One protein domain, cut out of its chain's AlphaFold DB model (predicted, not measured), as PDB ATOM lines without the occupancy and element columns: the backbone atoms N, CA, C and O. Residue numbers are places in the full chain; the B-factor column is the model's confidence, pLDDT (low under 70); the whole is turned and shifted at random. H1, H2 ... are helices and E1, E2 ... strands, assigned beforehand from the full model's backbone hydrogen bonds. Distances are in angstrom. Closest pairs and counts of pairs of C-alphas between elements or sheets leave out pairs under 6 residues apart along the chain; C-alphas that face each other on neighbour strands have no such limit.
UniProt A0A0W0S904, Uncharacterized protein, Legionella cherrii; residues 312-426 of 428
ATOM      1  N   ASP A 312      18.503  37.249  24.119       50.75
ATOM      2  CA  ASP A 312      17.823  36.103  23.484       50.75
ATOM      3  C   ASP A 312      18.492  34.742  23.737       50.75
ATOM      4  O   ASP A 312      17.986  33.710  23.296       50.75
ATOM      5  N   PHE A 313      19.601  34.688  24.484       59.75
ATOM      6  CA  PHE A 313      20.170  33.410  24.913       59.75
ATOM      7  C   PHE A 313      19.737  33.072  26.338       59.75
ATOM      8  O   PHE A 313      20.348  33.487  27.321       59.75
ATOM      9  N   THR A 314      18.690  32.260  26.462       66.75
ATOM     10  CA  THR A 314      18.348  31.614  27.729       66.75
ATOM     11  C   THR A 314      19.476  30.664  28.133       66.75
ATOM     12  O   THR A 314      19.631  29.576  27.580       66.75
ATOM     13  N   LEU A 315      20.279  31.086  29.112       69.94
ATOM     14  CA  LEU A 315      21.357  30.285  29.710       69.94
ATOM     15  C   LEU A 315      20.827  29.138  30.585       69.94
ATOM     16  O   LEU A 315      21.587  28.253  30.973       69.94
ATOM     17  N   ASN A 316      19.528  29.134  30.896       70.75
ATOM     18  CA  ASN A 316      18.905  28.107  31.721       70.75
ATOM     19  C   ASN A 316      19.062  26.719  31.079       70.75
ATOM     20  O   ASN A 316      18.637  26.499  29.950       70.75
ATOM     21  N   ASN A 317      19.637  25.786  31.843       76.19
ATOM     22  CA  ASN A 317      19.838  24.370  31.504       76.19
ATOM     23  C   ASN A 317      20.848  24.072  30.384       76.19
ATOM     24  O   ASN A 317      20.905  22.934  29.928       76.19
ATOM     25  N   LYS A 318      21.670  25.043  29.974       83.88
ATOM     26  CA  LYS A 318      22.732  24.799  28.990       83.88
ATOM     27  C   LYS A 318      24.003  24.263  29.632       83.88
ATOM     28  O   LYS A 318      24.414  24.728  30.700       83.88
ATOM     29  N   THR A 319      24.613  23.303  28.955       88.81
ATOM     30  CA  THR A 319      25.915  22.716  29.277       88.81
ATOM     31  C   THR A 319      27.053  23.673  28.918       88.81
ATOM     32  O   THR A 319      26.887  24.596  28.118       88.81
ATOM     33  N   GLY A 320      28.245  23.446  29.479       87.44
ATOM     34  CA  GLY A 320      29.432  24.228  29.137       87.44
ATOM     35  C   GLY A 320      29.762  24.211  27.641       87.44
ATOM     36  O   GLY A 320      30.145  25.242  27.102       87.44
ATOM     37  N   ALA A 321      29.542  23.083  26.961       88.38
ATOM     38  CA  ALA A 321      29.780  22.953  25.523       88.38
ATOM     39  C   ALA A 321      28.807  23.791  24.680       88.38
ATOM     40  O   ALA A 321      29.217  24.431  23.718       88.38
ATOM     41  N   GLU A 322      27.527  23.841  25.057       88.44
ATOM     42  CA  GLU A 322      26.535  24.676  24.364       88.44
ATOM     43  C   GLU A 322      26.806  26.171  24.563       88.44
ATOM     44  O   GLU A 322      26.570  26.973  23.660       88.44
ATOM     45  N   ILE A 323      27.314  26.551  25.740       88.88
ATOM     46  CA  ILE A 323      27.718  27.930  26.029       88.88
ATOM     47  C   ILE A 323      28.985  28.296  25.242       88.88
ATOM     48  O   ILE A 323      29.038  29.382  24.666       88.88
ATOM     49  N   ASP A 324      29.983  27.404  25.182       90.50
ATOM     50  CA  ASP A 324      31.197  27.588  24.372       90.50
ATOM     51  C   ASP A 324      30.851  27.751  22.887       90.50
ATOM     52  O   ASP A 324      31.232  28.739  22.260       90.50
ATOM     53  N   GLN A 325      30.046  26.834  22.341       87.75
ATOM     54  CA  GLN A 325      29.627  26.882  20.943       87.75
ATOM     55  C   GLN A 325      28.882  28.181  20.626       87.75
ATOM     56  O   GLN A 325      29.197  28.838  19.640       87.75
ATOM     57  N   TRP A 326      27.967  28.616  21.492       86.38
ATOM     58  CA  TRP A 326      27.275  29.891  21.314       86.38
ATOM     59  C   TRP A 326      28.225  31.095  21.340       86.38
ATOM     60  O   TRP A 326      28.137  31.971  20.478       86.38
ATOM     61  N   LEU A 327      29.173  31.130  22.285       86.56
ATOM     62  CA  LEU A 327      30.199  32.175  22.333       86.56
ATOM     63  C   LEU A 327      31.057  32.181  21.063       86.56
ATOM     64  O   LEU A 327      31.499  33.249  20.643       86.56
ATOM     65  N   GLN A 328      31.306  31.017  20.459       86.50
ATOM     66  CA  GLN A 328      32.036  30.892  19.200       86.50
ATOM     67  C   GLN A 328      31.206  31.313  17.986       86.50
ATOM     68  O   GLN A 328      31.735  32.026  17.134       86.50
ATOM     69  N   ASP A 329      29.931  30.931  17.927       81.88
ATOM     70  CA  ASP A 329      29.016  31.219  16.815       81.88
ATOM     71  C   ASP A 329      28.693  32.713  16.692       81.88
ATOM     72  O   ASP A 329      28.452  33.214  15.594       81.88
ATOM     73  N   ILE A 330      28.746  33.455  17.801       73.44
ATOM     74  CA  ILE A 330      28.593  34.919  17.795       73.44
ATOM     75  C   ILE A 330      29.805  35.624  17.168       73.44
ATOM     76  O   ILE A 330      29.707  36.768  16.714       73.44
ATOM     77  N   LEU A 331      30.974  34.980  17.139       77.25
ATOM     78  CA  LEU A 331      32.176  35.582  16.576       77.25
ATOM     79  C   LEU A 331      32.160  35.445  15.055       77.25
ATOM     80  O   LEU A 331      32.165  34.339  14.519       77.25
ATOM     81  N   TYR A 332      32.240  36.573  14.349       67.69
ATOM     82  CA  TYR A 332      32.365  36.561  12.892       67.69
ATOM     83  C   TYR A 332      33.586  35.743  12.434       67.69
ATOM     84  O   TYR A 332      34.678  35.816  13.014       67.69
ATOM     85  N   GLN A 333      33.395  34.967  11.364       65.88
ATOM     86  CA  GLN A 333      34.400  34.036  10.839       65.88
ATOM     87  C   GLN A 333      35.622  34.740  10.220       65.88
ATOM     88  O   GLN A 333      36.696  34.146  10.157       65.88
ATOM     89  N   ASP A 334      35.483  36.002   9.806       68.94
ATOM     90  CA  ASP A 334      36.525  36.829   9.180       68.94
ATOM     91  C   ASP A 334      37.417  37.580  10.188       68.94
ATOM     92  O   ASP A 334      38.392  38.231   9.804       68.94
ATOM     93  N   LEU A 335      37.133  37.473  11.490       69.31
ATOM     94  CA  LEU A 335      37.939  38.102  12.534       69.31
ATOM     95  C   LEU A 335      39.329  37.467  12.632       69.31
ATOM     96  O   LEU A 335      39.489  36.242  12.676       69.31
ATOM     97  N   SER A 336      40.357  38.304  12.804       76.56
ATOM     98  CA  SER A 336      41.694  37.800  13.110       76.56
ATOM     99  C   SER A 336      41.696  37.056  14.449       76.56
ATOM    100  O   SER A 336      40.910  37.345  15.355       76.56
ATOM    101  N   LEU A 337      42.657  36.148  14.653       77.62
ATOM    102  CA  LEU A 337      42.779  35.405  15.916       77.62
ATOM    103  C   LEU A 337      42.828  36.326  17.161       77.62
ATOM    104  O   LEU A 337      42.354  35.936  18.222       77.62
ATOM    105  N   LYS A 338      43.358  37.560  17.057       78.38
ATOM    106  CA  LYS A 338      43.390  38.534  18.175       78.38
ATOM    107  C   LYS A 338      41.980  38.936  18.549       78.38
ATOM    108  O   LYS A 338      41.641  39.003  19.725       78.38
ATOM    109  N   GLU A 339      41.218  39.278  17.520       74.94
ATOM    110  CA  GLU A 339      39.894  39.860  17.624       74.94
ATOM    111  C   GLU A 339      38.915  38.793  18.082       74.94
ATOM    112  O   GLU A 339      38.155  39.063  19.001       74.94
ATOM    113  N   ARG A 340      39.036  37.556  17.580       80.38
ATOM    114  CA  ARG A 340      38.270  36.406  18.083       80.38
ATOM    115  C   ARG A 340      38.523  36.153  19.566       80.38
ATOM    116  O   ARG A 340      37.577  36.079  20.341       80.38
ATOM    117  N   LYS A 341      39.791  36.092  20.001       84.69
ATOM    118  CA  LYS A 341      40.128  35.899  21.427       84.69
ATOM    119  C   LYS A 341      39.629  37.048  22.306       84.69
ATOM    120  O   LYS A 341      39.142  36.809  23.407       84.69
ATOM    121  N   LYS A 342      39.751  38.296  21.836       80.06
ATOM    122  CA  LYS A 342      39.264  39.475  22.564       80.06
ATOM    123  C   LYS A 342      37.735  39.482  22.642       80.06
ATOM    124  O   LYS A 342      37.207  39.708  23.722       80.06
ATOM    125  N   GLY A 343      37.051  39.199  21.536       76.88
ATOM    126  CA  GLY A 343      35.593  39.116  21.458       76.88
ATOM    127  C   GLY A 343      35.031  38.036  22.375       76.88
ATOM    128  O   GLY A 343      34.136  38.326  23.156       76.88
ATOM    129  N   TYR A 344      35.631  36.841  22.377       87.50
ATOM    130  CA  TYR A 344      35.239  35.756  23.281       87.50
ATOM    131  C   TYR A 344      35.342  36.162  24.757       87.50
ATOM    132  O   TYR A 344      34.432  35.918  25.541       87.50
ATOM    133  N   LEU A 345      36.444  36.817  25.144       83.69
ATOM    134  CA  LEU A 345      36.648  37.287  26.518       83.69
ATOM    135  C   LEU A 345      35.628  38.348  26.938       83.69
ATOM    136  O   LEU A 345      35.176  38.321  28.079       83.69
ATOM    137  N   VAL A 346      35.295  39.273  26.033       79.88
ATOM    138  CA  VAL A 346      34.257  40.288  26.266       79.88
ATOM    139  C   VAL A 346      32.893  39.617  26.408       79.88
ATOM    140  O   VAL A 346      32.150  39.939  27.326       79.88
ATOM    141  N   GLY A 347      32.596  38.628  25.570       80.31
ATOM    142  CA  GLY A 347      31.346  37.887  25.655       80.31
ATOM    143  C   GLY A 347      31.161  37.122  26.939       80.31
ATOM    144  O   GLY A 347      30.126  37.221  27.591       80.31
ATOM    145  N   LEU A 348      32.219  36.426  27.340       84.94
ATOM    146  CA  LEU A 348      32.270  35.760  28.623       84.94
ATOM    147  C   LEU A 348      32.062  36.754  29.770       84.94
ATOM    148  O   LEU A 348      31.302  36.464  30.684       84.94
ATOM    149  N   GLU A 349      32.700  37.929  29.723       82.06
ATOM    150  CA  GLU A 349      32.532  38.991  30.726       82.06
ATOM    151  C   GLU A 349      31.078  39.452  30.879       82.06
ATOM    152  O   GLU A 349      30.674  39.763  31.997       82.06
ATOM    153  N   CYS A 350      30.297  39.452  29.799       77.62
ATOM    154  CA  CYS A 350      28.890  39.842  29.836       77.62
ATOM    155  C   CYS A 350      27.989  38.784  30.482       77.62
ATOM    156  O   CYS A 350      27.094  39.153  31.231       77.62
ATOM    157  N   ILE A 351      28.237  37.491  30.244       81.25
ATOM    158  CA  ILE A 351      27.352  36.415  30.730       81.25
ATOM    159  C   ILE A 351      27.796  35.791  32.058       81.25
ATOM    160  O   ILE A 351      27.038  35.061  32.689       81.25
ATOM    161  N   ILE A 352      29.037  36.027  32.500       84.56
ATOM    162  CA  ILE A 352      29.631  35.264  33.609       84.56
ATOM    163  C   ILE A 352      28.885  35.411  34.937       84.56
ATOM    164  O   ILE A 352      28.908  34.490  35.751       84.56
ATOM    165  N   ASN A 353      28.242  36.550  35.181       82.25
ATOM    166  CA  ASN A 353      27.490  36.765  36.416       82.25
ATOM    167  C   ASN A 353      26.167  35.987  36.428       82.25
ATOM    168  O   ASN A 353      25.700  35.633  37.507       82.25
ATOM    169  N   ASP A 354      25.643  35.641  35.251       83.31
ATOM    170  CA  ASP A 354      24.378  34.922  35.080       83.31
ATOM    171  C   ASP A 354      24.567  33.397  35.012       83.31
ATOM    172  O   ASP A 354      23.608  32.633  35.121       83.31
ATOM    173  N   LEU A 355      25.812  32.927  34.863       84.62
ATOM    174  CA  LEU A 355      26.143  31.502  34.870       84.62
ATOM    175  C   LEU A 355      26.100  30.913  36.286       84.62
ATOM    176  O   LEU A 355      26.761  31.411  37.208       84.62
ATOM    177  N   LYS A 356      25.414  29.776  36.438       88.12
ATOM    178  CA  LYS A 356      25.462  28.979  37.673       88.12
ATOM    179  C   LYS A 356      26.862  28.381  37.895       88.12
ATOM    180  O   LYS A 356      27.592  28.168  36.921       88.12
ATOM    181  N   PRO A 357      27.264  28.073  39.142       86.62
ATOM    182  CA  PRO A 357      28.574  27.485  39.432       86.62
ATOM    183  C   PRO A 357      28.880  26.216  38.624       86.62
ATOM    184  O   PRO A 357      29.998  26.064  38.130       86.62
ATOM    185  N   GLU A 358      27.890  25.342  38.417       85.75
ATOM    186  CA  GLU A 358      28.061  24.108  37.642       85.75
ATOM    187  C   GLU A 358      28.329  24.410  36.164       85.75
ATOM    188  O   GLU A 358      29.187  23.787  35.541       85.75
ATOM    189  N   GLN A 359      27.662  25.428  35.612       88.38
ATOM    190  CA  GLN A 359      27.866  25.876  34.232       88.38
ATOM    191  C   GLN A 359      29.240  26.515  34.050       88.38
ATOM    192  O   GLN A 359      29.898  26.281  33.039       88.38
ATOM    193  N   LYS A 360      29.710  27.278  35.044       89.56
ATOM    194  CA  LYS A 360      31.061  27.847  35.034       89.56
ATOM    195  C   LYS A 360      32.135  26.759  35.051       89.56
ATOM    196  O   LYS A 360      33.058  26.824  34.240       89.56
ATOM    197  N   LYS A 361      31.995  25.751  35.928       87.69
ATOM    198  CA  LYS A 361      32.896  24.582  35.985       87.69
ATOM    199  C   LYS A 361      32.859  23.814  34.661       87.69
ATOM    200  O   LYS A 361      33.908  23.594  34.068       87.69
ATOM    201  N   SER A 362      31.665  23.498  34.158       88.06
ATOM    202  CA  SER A 362      31.472  22.776  32.893       88.06
ATOM    203  C   SER A 362      32.078  23.516  31.692       88.06
ATOM    204  O   SER A 362      32.774  22.903  30.889       88.06
ATOM    205  N   LEU A 363      31.887  24.837  31.582       91.19
ATOM    206  CA  LEU A 363      32.477  25.655  30.515       91.19
ATOM    207  C   LEU A 363      34.006  25.718  30.627       91.19
ATOM    208  O   LEU A 363      34.706  25.581  29.627       91.19
ATOM    209  N   GLY A 364      34.533  25.903  31.841       89.38
ATOM    210  CA  GLY A 364      35.975  25.918  32.086       89.38
ATOM    211  C   GLY A 364      36.644  24.606  31.672       89.38
ATOM    212  O   GLY A 364      37.630  24.634  30.933       89.38
ATOM    213  N   LEU A 365      36.065  23.471  32.075       88.50
ATOM    214  CA  LEU A 365      36.543  22.137  31.701       88.50
ATOM    215  C   LEU A 365      36.378  21.860  30.203       88.50
ATOM    216  O   LEU A 365      37.302  21.346  29.582       88.50
ATOM    217  N   CYS A 366      35.266  22.272  29.586       89.75
ATOM    218  CA  CYS A 366      35.058  22.136  28.140       89.75
ATOM    219  C   CYS A 366      36.189  22.803  27.339       89.75
ATOM    220  O   CYS A 366      36.786  22.191  26.451       89.75
ATOM    221  N   ILE A 367      36.561  24.028  27.717       90.06
ATOM    222  CA  ILE A 367      37.655  24.763  27.078       90.06
ATOM    223  C   ILE A 367      39.004  24.081  27.354       90.06
ATOM    224  O   ILE A 367      39.824  23.964  26.442       90.06
ATOM    225  N   LEU A 368      39.254  23.614  28.583       87.44
ATOM    226  CA  LEU A 368      40.505  22.939  28.962       87.44
ATOM    227  C   LEU A 368      40.696  21.584  28.278       87.44
ATOM    228  O   LEU A 368      41.820  21.280  27.873       87.44
ATOM    229  N   ASN A 369      39.618  20.839  28.055       86.94
ATOM    230  CA  ASN A 369      39.650  19.507  27.457       86.94
ATOM    231  C   ASN A 369      39.528  19.522  25.929       86.94
ATOM    232  O   ASN A 369      39.884  18.541  25.286       86.94
ATOM    233  N   ASN A 370      39.124  20.636  25.309       87.31
ATOM    234  CA  ASN A 370      39.095  20.759  23.850       87.31
ATOM    235  C   ASN A 370      40.496  21.083  23.278       87.31
ATOM    236  O   ASN A 370      40.955  22.225  23.406       87.31
ATOM    237  N   PRO A 371      41.210  20.142  22.627       81.75
ATOM    238  CA  PRO A 371      42.593  20.356  22.184       81.75
ATOM    239  C   PRO A 371      42.717  21.432  21.095       81.75
ATOM    240  O   PRO A 371      43.718  22.143  21.047       81.75
ATOM    241  N   ASN A 372      41.677  21.613  20.279       83.50
ATOM    242  CA  ASN A 372      41.689  22.500  19.114       83.50
ATOM    243  C   ASN A 372      41.034  23.861  19.388       83.50
ATOM    244  O   ASN A 372      40.809  24.647  18.464       83.50
ATOM    245  N   HIS A 373      40.726  24.162  20.651       87.69
ATOM    246  CA  HIS A 373      40.057  25.402  21.014       87.69
ATOM    247  C   HIS A 373      40.899  26.622  20.609       87.69
ATOM    248  O   HIS A 373      42.060  26.762  20.998       87.69
ATOM    249  N   PHE A 374      40.325  27.566  19.857       85.38
ATOM    250  CA  PHE A 374      41.081  28.688  19.278       85.38
ATOM    251  C   PHE A 374      41.742  29.599  20.334       85.38
ATOM    252  O   PHE A 374      42.753  30.242  20.045       85.38
ATOM    253  N   LEU A 375      41.229  29.643  21.574       87.00
ATOM    254  CA  LEU A 375      41.897  30.318  22.701       87.00
ATOM    255  C   LEU A 375      43.291  29.742  22.999       87.00
ATOM    256  O   LEU A 375      44.164  30.519  23.385       87.00
ATOM    257  N   LYS A 376      43.514  28.444  22.752       87.06
ATOM    258  CA  LYS A 376      44.797  27.745  22.931       87.06
ATOM    259  C   LYS A 376      45.790  28.007  21.807       87.06
ATOM    260  O   LYS A 376      46.981  27.794  21.991       87.06
ATOM    261  N   LYS A 377      45.319  28.492  20.653       82.19
ATOM    262  CA  LYS A 377      46.159  28.707  19.470       82.19
ATOM    263  C   LYS A 377      47.186  29.812  19.705       82.19
ATOM    264  O   LYS A 377      46.804  30.948  20.004       82.19
ATOM    265  N   GLU A 378      48.472  29.524  19.577       72.94
ATOM    266  CA  GLU A 378      49.519  30.508  19.861       72.94
ATOM    267  C   GLU A 378      49.771  31.489  18.704       72.94
ATOM    268  O   GLU A 378      49.461  31.238  17.541       72.94
ATOM    269  N   ARG A 379      50.307  32.670  19.040       56.50
ATOM    270  CA  ARG A 379      50.708  33.706  18.078       56.50
ATOM    271  C   ARG A 379      52.227  33.829  18.086       56.50
ATOM    272  O   ARG A 379      52.756  34.758  18.685       56.50
ATOM    273  N   GLY A 380      52.935  32.900  17.454       48.81
ATOM    274  CA  GLY A 380      54.389  33.003  17.366       48.81
ATOM    275  C   GLY A 380      55.047  31.876  16.584       48.81
ATOM    276  O   GLY A 380      54.647  30.728  16.690       48.81
ATOM    277  N   PHE A 381      56.089  32.234  15.836       39.84
ATOM    278  CA  PHE A 381      56.946  31.364  15.016       39.84
ATOM    279  C   PHE A 381      57.998  30.588  15.850       39.84
ATOM    280  O   PHE A 381      58.867  29.934  15.288       39.84
ATOM    281  N   LEU A 382      57.978  30.723  17.187       36.41
ATOM    282  CA  LEU A 382      59.077  30.347  18.097       36.41
ATOM    283  C   LEU A 382      58.668  29.392  19.240       36.41
ATOM    284  O   LEU A 382      59.435  29.219  20.183       36.41
ATOM    285  N   ARG A 383      57.484  28.771  19.191       44.94
ATOM    286  CA  ARG A 383      57.044  27.774  20.186       44.94
ATOM    287  C   ARG A 383      56.682  26.457  19.496       44.94
ATOM    288  O   ARG A 383      56.237  26.457  18.353       44.94
ATOM    289  N   SER A 384      56.944  25.340  20.172       49.94
ATOM    290  CA  SER A 384      56.924  23.979  19.611       49.94
ATOM    291  C   SER A 384      55.527  23.382  19.394       49.94
ATOM    292  O   SER A 384      55.424  22.326  18.775       49.94
ATOM    293  N   LEU A 385      54.461  24.023  19.887       56.44
ATOM    294  CA  LEU A 385      53.083  23.523  19.838       56.44
ATOM    295  C   LEU A 385      52.137  24.593  19.275       56.44
ATOM    296  O   LEU A 385      52.150  25.736  19.719       56.44
ATOM    297  N   GLU A 386      51.284  24.218  18.315       66.56
ATOM    298  CA  GLU A 386      50.305  25.137  17.706       66.56
ATOM    299  C   GLU A 386      49.170  25.516  18.683       66.56
ATOM    300  O   GLU A 386      48.618  26.619  18.602       66.56
ATOM    301  N   TYR A 387      48.864  24.632  19.641       75.88
ATOM    302  CA  TYR A 387      47.830  24.795  20.666       75.88
ATOM    303  C   TYR A 387      48.396  24.470  22.056       75.88
ATOM    304  O   TYR A 387      49.033  23.434  22.235       75.88
ATOM    305  N   SER A 388      48.149  25.334  23.048       77.75
ATOM    306  CA  SER A 388      48.553  25.114  24.443       77.75
ATOM    307  C   SER A 388      47.531  25.644  25.461       77.75
ATOM    308  O   SER A 388      46.908  26.696  25.270       77.75
ATOM    309  N   ASN A 389      47.387  24.927  26.582       78.69
ATOM    310  CA  ASN A 389      46.639  25.392  27.755       78.69
ATOM    311  C   ASN A 389      47.361  26.531  28.496       78.69
ATOM    312  O   ASN A 389      46.708  27.311  29.182       78.69
ATOM    313  N   ASP A 390      48.664  26.716  28.269       75.38
ATOM    314  CA  ASP A 390      49.483  27.741  28.936       75.38
ATOM    315  C   ASP A 390      49.330  29.145  28.332       75.38
ATOM    316  O   ASP A 390      50.055  30.083  28.666       75.38
ATOM    317  N   THR A 391      48.377  29.338  27.420       76.25
ATOM    318  CA  THR A 391      48.143  30.667  26.857       76.25
ATOM    319  C   THR A 391      47.506  31.612  27.877       76.25
ATOM    320  O   THR A 391      46.590  31.262  28.622       76.25
ATOM    321  N   TYR A 392      47.897  32.890  27.819       80.81
ATOM    322  CA  TYR A 392      47.312  33.945  28.659       80.81
ATOM    323  C   TYR A 392      45.778  34.036  28.551       80.81
ATOM    324  O   TYR A 392      45.089  34.384  29.511       80.81
ATOM    325  N   SER A 393      45.229  33.731  27.371       82.25
ATOM    326  CA  SER A 393      43.785  33.716  27.138       82.25
ATOM    327  C   SER A 393      43.087  32.608  27.924       82.25
ATOM    328  O   SER A 393      42.075  32.896  28.559       82.25
ATOM    329  N   ILE A 394      43.645  31.394  27.941       85.19
ATOM    330  CA  ILE A 394      43.127  30.275  28.740       85.19
ATOM    331  C   ILE A 394      43.233  30.604  30.227       85.19
ATOM    332  O   ILE A 394      42.223  30.548  30.921       85.19
ATOM    333  N   PHE A 395      44.393  31.081  30.693       83.12
ATOM    334  CA  PHE A 395      44.570  31.490  32.090       83.12
ATOM    335  C   PHE A 395      43.515  32.517  32.537       83.12
ATOM    336  O   PHE A 395      42.904  32.359  33.593       83.12
ATOM    337  N   ARG A 396      43.246  33.562  31.734       82.31
ATOM    338  CA  ARG A 396      42.216  34.567  32.069       82.31
ATOM    339  C   ARG A 396      40.804  33.991  32.095       82.31
ATOM    340  O   ARG A 396      40.044  34.372  32.980       82.31
ATOM    341  N   VAL A 397      40.441  33.155  31.121       85.81
ATOM    342  CA  VAL A 397      39.100  32.547  31.045       85.81
ATOM    343  C   VAL A 397      38.871  31.639  32.241       85.81
ATOM    344  O   VAL A 397      37.904  31.803  32.979       85.81
ATOM    345  N   VAL A 398      39.808  30.730  32.469       85.25
ATOM    346  CA  VAL A 398      39.684  29.695  33.483       85.25
ATOM    347  C   VAL A 398      39.712  30.294  34.885       85.25
ATOM    348  O   VAL A 398      38.854  29.963  35.693       85.25
ATOM    349  N   LYS A 399      40.585  31.276  35.151       84.88
ATOM    350  CA  LYS A 399      40.590  32.017  36.424       84.88
ATOM    351  C   LYS A 399      39.254  32.706  36.724       84.88
ATOM    352  O   LYS A 399      38.899  32.894  37.883       84.88
ATOM    353  N   LYS A 400      38.549  33.167  35.690       83.38
ATOM    354  CA  LYS A 400      37.260  33.842  35.854       83.38
ATOM    355  C   LYS A 400      36.120  32.863  36.096       83.38
ATOM    356  O   LYS A 400      35.225  33.167  36.877       83.38
ATOM    357  N   LEU A 401      36.143  31.724  35.412       84.19
ATOM    358  CA  LEU A 401      35.105  30.703  35.517       84.19
ATOM    359  C   LEU A 401      35.258  29.851  36.775       84.19
ATOM    360  O   LEU A 401      34.275  29.522  37.429       84.19
ATOM    361  N   MET A 402      36.490  29.513  37.126       80.88
ATOM    362  CA  MET A 402      36.797  28.539  38.156       80.88
ATOM    363  C   MET A 402      37.616  29.224  39.246       80.88
ATOM    364  O   MET A 402      38.751  29.646  39.025       80.88
ATOM    365  N   LEU A 403      37.024  29.342  40.436       66.06
ATOM    366  CA  LEU A 403      37.694  29.800  41.657       66.06
ATOM    367  C   LEU A 403      38.622  28.690  42.186       66.06
ATOM    368  O   LEU A 403      38.401  28.153  43.266       66.06
ATOM    369  N   GLY A 404      39.611  28.286  41.385       60.03
ATOM    370  CA  GLY A 404      40.595  27.271  41.768       60.03
ATOM    371  C   GLY A 404      41.536  27.762  42.870       60.03
ATOM    372  O   GLY A 404      41.715  28.972  43.055       60.03
ATOM    373  N   GLU A 405      42.169  26.830  43.586       57.94
ATOM    374  CA  GLU A 405      43.208  27.175  44.557       57.94
ATOM    375  C   GLU A 405      44.374  27.868  43.843       57.94
ATOM    376  O   GLU A 405      45.003  27.320  42.934       57.94
ATOM    377  N   GLN A 406      44.663  29.106  44.248       61.16
ATOM    378  CA  GLN A 406      45.752  29.886  43.678       61.16
ATOM    379  C   GLN A 406      46.971  29.810  44.604       61.16
ATOM    380  O   GLN A 406      46.988  30.417  45.674       61.16
ATOM    381  N   LYS A 407      48.031  29.128  44.161       61.62
ATOM    382  CA  LYS A 407      49.358  29.174  44.797       61.62
ATOM    383  C   LYS A 407      50.358  29.783  43.820       61.62
ATOM    384  O   LYS A 407      50.515  29.301  42.706       61.62
ATOM    385  N   ASN A 408      51.032  30.864  44.220       65.38
ATOM    386  CA  ASN A 408      52.143  31.474  43.471       65.38
ATOM    387  C   ASN A 408      51.852  31.731  41.971       65.38
ATOM    388  O   ASN A 408      52.624  31.323  41.110       65.38
ATOM    389  N   ASN A 409      50.735  32.397  41.638       69.06
ATOM    390  CA  ASN A 409      50.300  32.669  40.246       69.06
ATOM    391  C   ASN A 409      50.066  31.432  39.359       69.06
ATOM    392  O   ASN A 409      49.895  31.581  38.146       69.06
ATOM    393  N   THR A 410      50.002  30.252  39.966       72.62
ATOM    394  CA  THR A 410      49.605  29.004  39.327       72.62
ATOM    395  C   THR A 410      48.195  28.656  39.790       72.62
ATOM    396  O   THR A 410      47.869  28.820  40.970       72.62
ATOM    397  N   LEU A 411      47.345  28.253  38.852       77.69
ATOM    398  CA  LEU A 411      45.975  27.823  39.104       77.69
ATOM    399  C   LEU A 411      45.925  26.303  38.925       77.69
ATOM    400  O   LEU A 411      46.309  25.818  37.863       77.69
ATOM    401  N   ILE A 412      45.496  25.575  39.955       79.56
ATOM    402  CA  ILE A 412      45.321  24.118  39.901       79.56
ATOM    403  C   ILE A 412      43.822  23.831  39.864       79.56
ATOM    404  O   ILE A 412      43.069  24.356  40.688       79.56
ATOM    405  N   ILE A 413      43.386  23.053  38.876       81.00
ATOM    406  CA  ILE A 413      41.991  22.645  38.705       81.00
ATOM    407  C   ILE A 413      41.916  21.137  38.635       81.00
ATOM    408  O   ILE A 413      42.485  20.541  37.726       81.00
ATOM    409  N   ASN A 414      41.130  20.567  39.539       77.50
ATOM    410  CA  ASN A 414      40.868  19.141  39.567       77.50
ATOM    411  C   ASN A 414      39.680  18.834  38.649       77.50
ATOM    412  O   ASN A 414      38.583  19.388  38.814       77.50
ATOM    413  N   ASP A 415      39.917  17.974  37.665       81.31
ATOM    414  CA  ASP A 415      38.908  17.402  36.782       81.31
ATOM    415  C   ASP A 415      38.597  15.979  37.261       81.31
ATOM    416  O   ASP A 415      39.244  15.002  36.875       81.31
ATOM    417  N   ASP A 416      37.609  15.886  38.153       76.75
ATOM    418  CA  ASP A 416      37.196  14.628  38.780       76.75
ATOM    419  C   ASP A 416      36.684  13.604  37.751       76.75
ATOM    420  O   ASP A 416      36.835  12.402  37.966       76.75
ATOM    421  N   GLU A 417      36.102  14.068  36.635       76.25
ATOM    422  CA  GLU A 417      35.518  13.215  35.588       76.25
ATOM    423  C   GLU A 417      36.588  12.523  34.740       76.25
ATOM    424  O   GLU A 417      36.414  11.371  34.347       76.25
ATOM    425  N   HIS A 418      37.706  13.205  34.482       78.25
ATOM    426  CA  HIS A 418      38.816  12.667  33.688       78.25
ATOM    427  C   HIS A 418      40.003  12.214  34.549       78.25
ATOM    428  O   HIS A 418      41.023  11.793  34.006       78.25
ATOM    429  N   HIS A 419      39.874  12.287  35.878       79.62
ATOM    430  CA  HIS A 419      40.910  11.940  36.854       79.62
ATOM    431  C   HIS A 419      42.258  12.630  36.576       79.62
ATOM    432  O   HIS A 419      43.316  11.999  36.634       79.62
ATOM    433  N   GLN A 420      42.222  13.927  36.258       82.56
ATOM    434  CA  GLN A 420      43.409  14.718  35.922       82.56
ATOM    435  C   GLN A 420      43.396  16.088  36.606       82.56
ATOM    436  O   GLN A 420      42.340  16.683  36.814       82.56
ATOM    437  N   ASP A 421      44.588  16.619  36.876       81.69
ATOM    438  CA  ASP A 421      44.761  17.981  37.377       81.69
ATOM    439  C   ASP A 421      45.313  18.880  36.268       81.69
ATOM    440  O   ASP A 421      46.362  18.613  35.672       81.69
ATOM    441  N   HIS A 422      44.631  19.991  36.005       80.12
ATOM    442  CA  HIS A 422      45.121  21.031  35.113       80.12
ATOM    443  C   HIS A 422      45.914  22.066  35.905       80.12
ATOM    444  O   HIS A 422      45.373  22.753  36.773       80.12
ATOM    445  N   VAL A 423      47.190  22.223  35.558       81.00
ATOM    446  CA  VAL A 423      48.079  23.232  36.141       81.00
ATOM    447  C   VAL A 423      48.279  24.354  35.127       81.00
ATOM    448  O   VAL A 423      48.820  24.124  34.052       81.00
ATOM    449  N   LEU A 424      47.842  25.571  35.459       79.81
ATOM    450  CA  LEU A 424      47.939  26.746  34.585       79.81
ATOM    451  C   LEU A 424      48.853  27.805  35.201       79.81
ATOM    452  O   LEU A 424      48.557  28.327  36.277       79.81
ATOM    453  N   SER A 425      49.924  28.185  34.504       72.31
ATOM    454  CA  SER A 425      50.850  29.236  34.950       72.31
ATOM    455  C   SER A 425      50.640  30.550  34.195       72.31
ATOM    456  O   SER A 425      50.406  30.571  32.989       72.31
ATOM    457  N   ARG A 426      50.782  31.684  34.895       61.25
ATOM    458  CA  ARG A 426      50.837  33.016  34.264       61.25
ATOM    459  C   ARG A 426      52.159  33.264  33.512       61.25
ATOM    460  O   ARG A 426      52.221  34.185  32.698       61.25
TER     461      ARG A 426
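What this domain is: This is residues 312 to 426 of the 428 residues of an uncharacterized protein of Legionella cherrii (UniProt A0A0W0S904). A helical hairpin, H3 and H4, makes the middle of this domain, with H1 and H2 packed on one side of it and a small sheet of three strands on the other side. H1 meets H3 with its first residue, Gly 320, and runs off from there at a steep angle, while H2 runs beside H4, and the long stretch between H3 and H4 loops out to Leu 382. The printed part has 115 residues, with four named helices followed by three named strands, in the order H1 H2 H3 H4 E1 E2 E3. The sheet has the order E1 E2 E3, antiparallel throughout, and the class is mixed, helices and strands. The whole is compact, with a radius of gyration of the C-alphas of 14.0 A and spans of 42 by 36 by 23 A.

How they stand to each other: H1, residues 320 to 329, touches H3, residues 357 to 369, the closest C-alphas being those of Gly 320 and Leu 363 at 3.6 A; the tilt is steep at 68 degrees, only just short of about perpendicular. H2, residues 337 to 351, touches H1 with residues 344 to 348 alone, at a steep tilt of 53 degrees, opposite ways; the closest C-alphas are those of Leu 327 and Tyr 344, 6.3 A apart. H2 only just touches H4, residues 392 to 401, with 3 pairs of C-alphas within 8 A, the closest those of Leu 345 and Val 397 at 7.0 A; they run the same way at a shallow tilt of 10 degrees. H3 and H4 form a helical hairpin and touch at a shallow tilt of 24 degrees, opposite ways, with the C-alphas of Lys 360 and Leu 401 closest at 5.0 A. H1 and H4 are apart. In H1, H2, H3 and H4 every O i to N i+4 pair is within hydrogen-bond range. E1, residues 405 to 407, E2, residues 410 to 415, and E3, residues 420 to 425, form a meander, each strand the antiparallel neighbour of the one before. N 410 and O 407, 2.9 A apart, are within hydrogen-bond range across the hairpin E1 and E2, as are N 411 and O 424, at 2.8 A, across the hairpin E2 and E3. H4 is on the sheet, over E2 and E3, at a height over the sheet of 10.0 A, and H3 only grazes it with residues 361 to 369.

Where its parts are: H1 begins at C-alpha 320, (29.432, 24.228, 29.137), and is 14.2 A long from first to last C-alpha. H2 is 21.4 A long, H3 18.2 A and H4 14.4 A. E1 is 6.5 A long, E2 16.0 A and E3 16.3 A, ending at C-alpha 425, (50.850, 29.236, 34.950).

The domain as a whole: The C-alphas of Asn 316 and Leu 382 are the two farthest apart, at 42.5 A. The printed part has no cut. The link from H3 to H4, residues 370 to 391, is long. The mean pLDDT of the printed part is 77.7, and residues 312 to 315, 332 to 335, 379 to 386, 403 to 409 and 426 are under 70.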